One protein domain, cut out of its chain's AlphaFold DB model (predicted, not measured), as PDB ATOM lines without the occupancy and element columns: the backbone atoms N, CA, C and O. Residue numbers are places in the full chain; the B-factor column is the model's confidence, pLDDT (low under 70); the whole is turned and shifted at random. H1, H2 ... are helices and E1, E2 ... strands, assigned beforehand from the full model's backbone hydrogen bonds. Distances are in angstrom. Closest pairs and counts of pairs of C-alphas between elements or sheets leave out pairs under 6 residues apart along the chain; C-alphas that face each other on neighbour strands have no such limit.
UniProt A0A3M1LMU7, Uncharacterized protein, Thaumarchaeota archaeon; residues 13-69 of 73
ATOM      1  N   ASP A  13     228.371 168.149 137.227       97.94
ATOM      2  CA  ASP A  13     227.344 169.028 137.777       97.94
ATOM      3  C   ASP A  13     227.962 170.375 138.169       97.94
ATOM      4  O   ASP A  13     229.056 170.414 138.739       97.94
ATOM      5  N   VAL A  14     227.289 171.479 137.847       98.12
ATOM      6  CA  VAL A  14     227.746 172.845 138.134       98.12
ATOM      7  C   VAL A  14     226.591 173.626 138.742       98.12
ATOM      8  O   VAL A  14     225.627 173.952 138.053       98.12
ATOM      9  N   GLU A  15     226.696 173.970 140.024       97.19
ATOM     10  CA  GLU A  15     225.587 174.605 140.739       97.19
ATOM     11  C   GLU A  15     226.030 175.590 141.832       97.19
ATOM     12  O   GLU A  15     227.112 175.500 142.422       97.19
ATOM     13  N   ILE A  16     225.149 176.549 142.136       96.69
ATOM     14  CA  ILE A  16     225.312 177.465 143.269       96.69
ATOM     15  C   ILE A  16     224.640 176.837 144.499       96.69
ATOM     16  O   ILE A  16     223.539 177.209 144.901       96.69
ATOM     17  N   ASN A  17     225.280 175.818 145.068       96.81
ATOM     18  CA  ASN A  17     224.791 175.102 146.245       96.81
ATOM     19  C   ASN A  17     225.955 174.503 147.045       96.81
ATOM     20  O   ASN A  17     226.970 174.118 146.479       96.81
ATOM     21  N   TYR A  18     225.822 174.361 148.364       97.25
ATOM     22  CA  TYR A  18     226.854 173.705 149.179       97.25
ATOM     23  C   TYR A  18     226.853 172.173 149.053       97.25
ATOM     24  O   TYR A  18     227.906 171.537 148.943       97.25
ATOM     25  N   SER A  19     225.662 171.582 149.116       96.44
ATOM     26  CA  SER A  19     225.417 170.151 149.332       96.44
ATOM     27  C   SER A  19     225.261 169.322 148.058       96.44
ATOM     28  O   SER A  19     224.997 168.123 148.149       96.44
ATOM     29  N   ALA A  20     225.429 169.971 146.914       97.19
ATOM     30  CA  ALA A  20     225.222 169.446 145.582       97.19
ATOM     31  C   ALA A  20     223.829 168.805 145.368       97.19
ATOM     32  O   ALA A  20     223.694 167.580 145.308       97.19
ATOM     33  N   GLN A  21     222.766 169.614 145.413       97.81
ATOM     34  CA  GLN A  21     221.392 169.096 145.454       97.81
ATOM     35  C   GLN A  21     220.954 168.542 144.102       97.81
ATOM     36  O   GLN A  21     220.285 167.508 144.071       97.81
ATOM     37  N   LEU A  22     221.367 169.175 143.001       97.06
ATOM     38  CA  LEU A  22     221.035 168.691 141.666       97.06
ATOM     39  C   LEU A  22     221.658 167.314 141.414       97.06
ATOM     40  O   LEU A  22     220.953 166.397 140.996       97.06
ATOM     41  N   SER A  23     222.926 167.124 141.782       97.12
ATOM     42  CA  SER A  23     223.620 165.830 141.741       97.12
ATOM     43  C   SER A  23     222.817 164.698 142.407       97.12
ATOM     44  O   SER A  23     222.703 163.599 141.856       97.12
ATOM     45  N   LYS A  24     222.193 164.970 143.565       96.81
ATOM     46  CA  LYS A  24     221.344 163.998 144.280       96.81
ATOM     47  C   LYS A  24     220.068 163.675 143.507       96.81
ATOM     48  O   LYS A  24     219.754 162.503 143.330       96.81
ATOM     49  N   ILE A  25     219.387 164.694 142.986       97.12
ATOM     50  CA  ILE A  25     218.164 164.525 142.191       97.12
ATOM     51  C   ILE A  25     218.454 163.734 140.905       97.12
ATOM     52  O   ILE A  25     217.684 162.837 140.553       97.12
ATOM     53  N   ILE A  26     219.569 164.014 140.218       95.06
ATOM     54  CA  ILE A  26     219.991 163.263 139.023       95.06
ATOM     55  C   ILE A  26     220.238 161.797 139.390       95.06
ATOM     56  O   ILE A  26     219.740 160.905 138.703       95.06
ATOM     57  N   LYS A  27     220.948 161.533 140.492       95.06
ATOM     58  CA  LYS A  27     221.197 160.167 140.962       95.06
ATOM     59  C   LYS A  27     219.899 159.410 141.239       95.06
ATOM     60  O   LYS A  27     219.768 158.275 140.791       95.06
ATOM     61  N   GLU A  28     218.955 160.029 141.942       97.12
ATOM     62  CA  GLU A  28     217.678 159.412 142.320       97.12
ATOM     63  C   GLU A  28     216.786 159.109 141.107       97.12
ATOM     64  O   GLU A  28     216.203 158.033 141.027       97.12
ATOM     65  N   ASN A  29     216.699 160.027 140.139       95.25
ATOM     66  CA  ASN A  29     215.745 159.905 139.030       95.25
ATOM     67  C   ASN A  29     216.338 159.229 137.788       95.25
ATOM     68  O   ASN A  29     215.635 158.545 137.045       95.25
ATOM     69  N   VAL A  30     217.633 159.422 137.540       92.19
ATOM     70  CA  VAL A  30     218.310 158.953 136.320       92.19
ATOM     71  C   VAL A  30     219.197 157.739 136.596       92.19
ATOM     72  O   VAL A  30     219.674 157.111 135.655       92.19
ATOM     73  N   HIS A  31     219.392 157.364 137.867       92.00
ATOM     74  CA  HIS A  31     220.280 156.270 138.286       92.00
ATOM     75  C   HIS A  31     221.726 156.441 137.780       92.00
ATOM     76  O   HIS A  31     222.483 155.479 137.664       92.00
ATOM     77  N   ARG A  32     222.124 157.687 137.489       91.88
ATOM     78  CA  ARG A  32     223.476 158.093 137.098       91.88
ATOM     79  C   ARG A  32     223.924 159.207 138.024       91.88
ATOM     80  O   ARG A  32     223.245 160.214 138.162       91.88
ATOM     81  N   GLU A  33     225.075 159.038 138.653       94.38
ATOM     82  CA  GLU A  33     225.663 160.066 139.511       94.38
ATOM     83  C   GLU A  33     226.687 160.879 138.708       94.38
ATOM     84  O   GLU A  33     227.476 160.259 137.997       94.38
ATOM     85  N   PRO A  34     226.719 162.218 138.790       97.06
ATOM     86  CA  PRO A  34     227.807 163.009 138.221       97.06
ATOM     87  C   PRO A  34     229.187 162.559 138.723       97.06
ATOM     88  O   PRO A  34     229.382 162.253 139.907       97.06
ATOM     89  N   ASP A  35     230.161 162.530 137.817       97.56
ATOM     90  CA  ASP A  35     231.544 162.162 138.124       97.56
ATOM     91  C   ASP A  35     232.230 163.272 138.926       97.56
ATOM     92  O   ASP A  35     233.006 162.985 139.838       97.56
ATOM     93  N   TYR A  36     231.876 164.529 138.640       98.50
ATOM     94  CA  TYR A  36     232.366 165.714 139.337       98.50
ATOM     95  C   TYR A  36     231.224 166.663 139.703       98.50
ATOM     96  O   TYR A  36     230.281 166.827 138.935       98.50
ATOM     97  N   ASN A  37     231.370 167.346 140.839       98.44
ATOM     98  CA  ASN A  37     230.490 168.432 141.267       98.44
ATOM     99  C   ASN A  37     231.322 169.710 141.441       98.44
ATOM    100  O   ASN A  37     232.219 169.763 142.291       98.44
ATOM    101  N   ILE A  38     231.017 170.739 140.659       98.44
ATOM    102  CA  ILE A  38     231.545 172.095 140.797       98.44
ATOM    103  C   ILE A  38     230.498 172.921 141.532       98.44
ATOM    104  O   ILE A  38     229.385 173.116 141.053       98.44
ATOM    105  N   VAL A  39     230.865 173.422 142.703       98.25
ATOM    106  CA  VAL A  39     229.946 174.141 143.577       98.25
ATOM    107  C   VAL A  39     230.465 175.517 143.945       98.25
ATOM    108  O   VAL A  39     231.658 175.705 144.198       98.25
ATOM    109  N   LYS A  40     229.544 176.474 144.057       98.12
ATOM    110  CA  LYS A  40     229.804 177.793 144.637       98.12
ATOM    111  C   LYS A  40     228.726 178.142 145.653       98.12
ATOM    112  O   LYS A  40     227.551 177.894 145.433       98.12
ATOM    113  N   TYR A  41     229.120 178.691 146.794       97.00
ATOM    114  CA  TYR A  41     228.189 178.981 147.895       97.00
ATOM    115  C   TYR A  41     228.639 180.181 148.741       97.00
ATOM    116  O   TYR A  41     228.329 180.274 149.923       97.00
ATOM    117  N   ASN A  42     229.389 181.105 148.136       95.56
ATOM    118  CA  ASN A  42     229.845 182.349 148.767       95.56
ATOM    119  C   ASN A  42     228.959 183.563 148.414       95.56
ATOM    120  O   ASN A  42     229.380 184.699 148.602       95.56
ATOM    121  N   GLY A  43     227.769 183.333 147.847       93.81
ATOM    122  CA  GLY A  43     226.829 184.384 147.443       93.81
ATOM    123  C   GLY A  43     227.179 185.119 146.145       93.81
ATOM    124  O   GLY A  43     226.387 185.944 145.704       93.81
ATOM    125  N   ARG A  44     228.324 184.829 145.508       94.75
ATOM    126  CA  ARG A  44     228.700 185.441 144.223       94.75
ATOM    127  C   ARG A  44     228.381 184.523 143.037       94.75
ATOM    128  O   ARG A  44     228.480 183.302 143.186       94.75
ATOM    129  N   PRO A  45     228.082 185.081 141.849       95.25
ATOM    130  CA  PRO A  45     227.951 184.299 140.622       95.25
ATOM    131  C   PRO A  45     229.231 183.523 140.301       95.25
ATOM    132  O   PRO A  45     230.333 183.946 140.655       95.25
ATOM    133  N   ILE A  46     229.094 182.391 139.613       96.62
ATOM    134  CA  ILE A  46     230.230 181.658 139.042       96.62
ATOM    135  C   ILE A  46     230.783 182.476 137.869       96.62
ATOM    136  O   ILE A  46     230.026 182.804 136.957       96.62
ATOM    137  N   SER A  47     232.079 182.807 137.876       95.62
ATOM    138  CA  SER A  47     232.697 183.482 136.730       95.62
ATOM    139  C   SER A  47     233.112 182.483 135.644       95.62
ATOM    140  O   SER A  47     233.412 181.318 135.926       95.62
ATOM    141  N   CYS A  48     233.174 182.941 134.388       95.62
ATOM    142  CA  CYS A  48     233.667 182.122 133.276       95.62
ATOM    143  C   CYS A  48     235.109 181.646 133.507       95.62
ATOM    144  O   CYS A  48     235.441 180.517 133.161       95.62
ATOM    145  N   GLU A  49     235.950 182.484 134.115       96.06
ATOM    146  CA  GLU A  49     237.349 182.166 134.415       96.06
ATOM    147  C   GLU A  49     237.470 181.064 135.477       96.06
ATOM    148  O   GLU A  49     238.189 180.082 135.280       96.06
ATOM    149  N   GLU A  50     236.710 181.164 136.573       95.94
ATOM    150  CA  GLU A  50     236.659 180.116 137.598       95.94
ATOM    151  C   GLU A  50     236.221 178.776 137.008       95.94
ATOM    152  O   GLU A  50     236.837 177.738 137.277       95.94
ATOM    153  N   LEU A  51     235.166 178.806 136.188       97.25
ATOM    154  CA  LEU A  51     234.635 177.612 135.553       97.25
ATOM    155  C   LEU A  51     235.640 177.020 134.556       97.25
ATOM    156  O   LEU A  51     235.884 175.816 134.589       97.25
ATOM    157  N   TYR A  52     236.279 177.851 133.728       97.56
ATOM    158  CA  TYR A  52     237.318 177.425 132.789       97.56
ATOM    159  C   TYR A  52     238.459 176.688 133.501       97.56
ATOM    160  O   TYR A  52     238.826 175.577 133.109       97.56
ATOM    161  N   HIS A  53     238.995 177.263 134.580       97.44
ATOM    162  CA  HIS A  53     240.084 176.636 135.325       97.44
ATOM    163  C   HIS A  53     239.660 175.337 136.015       97.44
ATOM    164  O   HIS A  53     240.441 174.384 136.041       97.44
ATOM    165  N   ALA A  54     238.439 175.275 136.550       97.88
ATOM    166  CA  ALA A  54     237.903 174.053 137.142       97.88
ATOM    167  C   ALA A  54     237.764 172.932 136.100       97.88
ATOM    168  O   ALA A  54     238.248 171.823 136.327       97.88
ATOM    169  N   LEU A  55     237.179 173.232 134.937       98.12
ATOM    170  CA  LEU A  55     237.015 172.271 133.845       98.12
ATOM    171  C   LEU A  55     238.364 171.787 133.304       98.12
ATOM    172  O   LEU A  55     238.549 170.587 133.111       98.12
ATOM    173  N   LYS A  56     239.336 172.690 133.129       98.06
ATOM    174  CA  LYS A  56     240.685 172.338 132.664       98.06
ATOM    175  C   LYS A  56     241.378 171.351 133.608       98.06
ATOM    176  O   LYS A  56     241.941 170.363 133.148       98.06
ATOM    177  N   LYS A  57     241.277 171.570 134.925       98.06
ATOM    178  CA  LYS A  57     241.812 170.635 135.931       98.06
ATOM    179  C   LYS A  57     241.113 169.278 135.893       98.06
ATOM    180  O   LYS A  57     241.776 168.259 136.036       98.06
ATOM    181  N   ILE A  58     239.790 169.250 135.701       98.00
ATOM    182  CA  ILE A  58     239.025 167.997 135.589       98.00
ATOM    183  C   ILE A  58     239.477 167.193 134.366       98.00
ATOM    184  O   ILE A  58     239.780 166.012 134.497       98.00
ATOM    185  N   ILE A  59     239.579 167.834 133.199       96.00
ATOM    186  CA  ILE A  59     239.978 167.176 131.944       96.00
ATOM    187  C   ILE A  59     241.410 166.626 132.026       96.00
ATOM    188  O   ILE A  59     241.687 165.559 131.480       96.00
ATOM    189  N   ASN A  60     242.302 167.305 132.752       96.75
ATOM    190  CA  ASN A  60     243.679 166.858 132.969       96.75
ATOM    191  C   ASN A  60     243.834 165.809 134.089       96.75
ATOM    192  O   ASN A  60     244.956 165.417 134.391       96.75
ATOM    193  N   ASN A  61     242.745 165.344 134.717       95.06
ATOM    194  CA  ASN A  61     242.776 164.466 135.900       95.06
ATOM    195  C   ASN A  61     243.537 165.059 137.107       95.06
ATOM    196  O   ASN A  61     244.054 164.337 137.956       95.06
ATOM    197  N   GLU A  62     243.567 166.387 137.220       96.94
ATOM    198  CA  GLU A  62     244.228 167.147 138.293       96.94
ATOM    199  C   GLU A  62     243.228 167.671 139.340       96.94
ATOM    200  O   GLU A  62     243.540 168.541 140.157       96.94
ATOM    201  N   SER A  63     241.984 167.188 139.299       96.75
ATOM    202  CA  SER A  63     240.899 167.684 140.139       96.75
ATOM    203  C   SER A  63     240.368 166.630 141.100       96.75
ATOM    204  O   SER A  63     240.336 165.436 140.814       96.75
ATOM    205  N   LYS A  64     239.865 167.096 142.245       96.75
ATOM    206  CA  LYS A  64     239.036 166.273 143.128       96.75
ATOM    207  C   LYS A  64     237.628 166.166 142.546       96.75
ATOM    208  O   LYS A  64     237.154 167.085 141.882       96.75
ATOM    209  N   ARG A  65     236.921 165.097 142.922       97.12
ATOM    210  CA  ARG A  65     235.497 164.893 142.616       97.12
ATOM    211  C   ARG A  65     234.619 166.101 142.966       97.12
ATOM    212  O   ARG A  65     233.688 166.420 142.239       97.12
ATOM    213  N   ARG A  66     234.916 166.792 144.070       97.81
ATOM    214  CA  ARG A  66     234.222 168.021 144.475       97.81
ATOM    215  C   ARG A  66     235.144 169.229 144.340       97.81
ATOM    216  O   ARG A  66     236.159 169.307 145.034       97.81
ATOM    217  N   VAL A  67     234.746 170.187 143.510       98.12
ATOM    218  CA  VAL A  67     235.452 171.449 143.270       98.12
ATOM    219  C   VAL A  67     234.662 172.588 143.900       98.12
ATOM    220  O   VAL A  67     233.481 172.749 143.623       98.12
ATOM    221  N   VAL A  68     235.311 173.382 144.752       98.00
ATOM    222  CA  VAL A  68     234.700 174.576 145.357       98.00
ATOM    223  C   VAL A  68     235.265 175.813 144.699       98.00
ATOM    224  O   VAL A  68     236.458 176.088 144.842       98.00
ATOM    225  N   LEU A  69     234.403 176.576 144.041       97.69
ATOM    226  CA  LEU A  69     234.740 177.893 143.526       97.69
ATOM    227  C   LEU A  69     234.673 178.910 144.668       97.69
ATOM    228  O   LEU A  69     233.732 178.910 145.467       97.69
TER     229      LEU A  69
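Overview. This is residues 13 to 69 of the 73 residues of an uncharacterized protein of Thaumarchaeota archaeon (UniProt A0A3M1LMU7). A small wall of three parallel strands has one helix, H2, laid along one face over E2 and E3, while the other helix, H1, lies out past the E1 side and only grazes the sheet with its residues 21 to 26. The two helices are on different sides of the strands' row, well separated, and the whole is flat, spanning 31 by 28 by 15 A. The printed part has 57 residues, with two named helices and three named strands in the order E1, H1, E2, H2, E3; the sheet runs E1, E2, E3, all parallel. The class is mixed, helices and strands, and the whole is compact, with a radius of gyration of the C-alphas of 11.5 A.

Along the chain. E1 is residues 13 to 15, 6.6 A long from first to last C-alpha, and begins with C-alpha 13 at (227.344, 169.028, 137.777). H1 is residues 21 to 30, 14.0 A long. E2, the longest strand, is residues 36 to 40, 13.4 A long. H2, the longest helix, is residues 48 to 59, 16.3 A long, with C-alpha 48 at (233.667, 182.122, 133.276). E3 is residues 66 to 69, 9.9 A long, and ends with C-alpha 69 at (234.740, 177.893, 143.526).

Arrangement. E1 and E2 are parallel at 7 degrees, with N 13 and O 36 at 2.9 A and N 38 and O 13 at 2.8 A, both within hydrogen-bond range. E2 and E3 are parallel at 28 degrees, with N 67 and O 37 at 2.8 A and N 69 and O 39 at 2.9 A, within hydrogen-bond range. E2 is the inner strand; the edge strands E1 and E3 are apart. E1, H1 and E2 form a strand-helix-strand unit, two parallel neighbour strands with a helix between, and its crossover is right-handed. The closest C-alphas of E1 and H1 are those of Asp 13 and Ser 23, 6.3 A apart. E2, H2 and E3 form another such unit, with a left-handed crossover. H2 on one face of the sheet makes two layers, helix over strands; its height over the sheet is 9.5 A, and it runs along the strands, at 19 degrees to E2 on the local plane. The closest C-alphas of H2 and E3 are those of Glu 50 and Leu 69, 6.6 A apart. H1 and H2 are apart. In H1 and H2 every O i to N i+4 pair is within hydrogen-bond range.

Size, cuts and confidence. The two C-alphas farthest apart are those of Asn 29 and Glu 49, at 31.4 A. The printed part has no cut and no long link; E1 to H1 and H1 to E2 are tight. The mean pLDDT of the printed part is 96.6, and no printed residue is under 70.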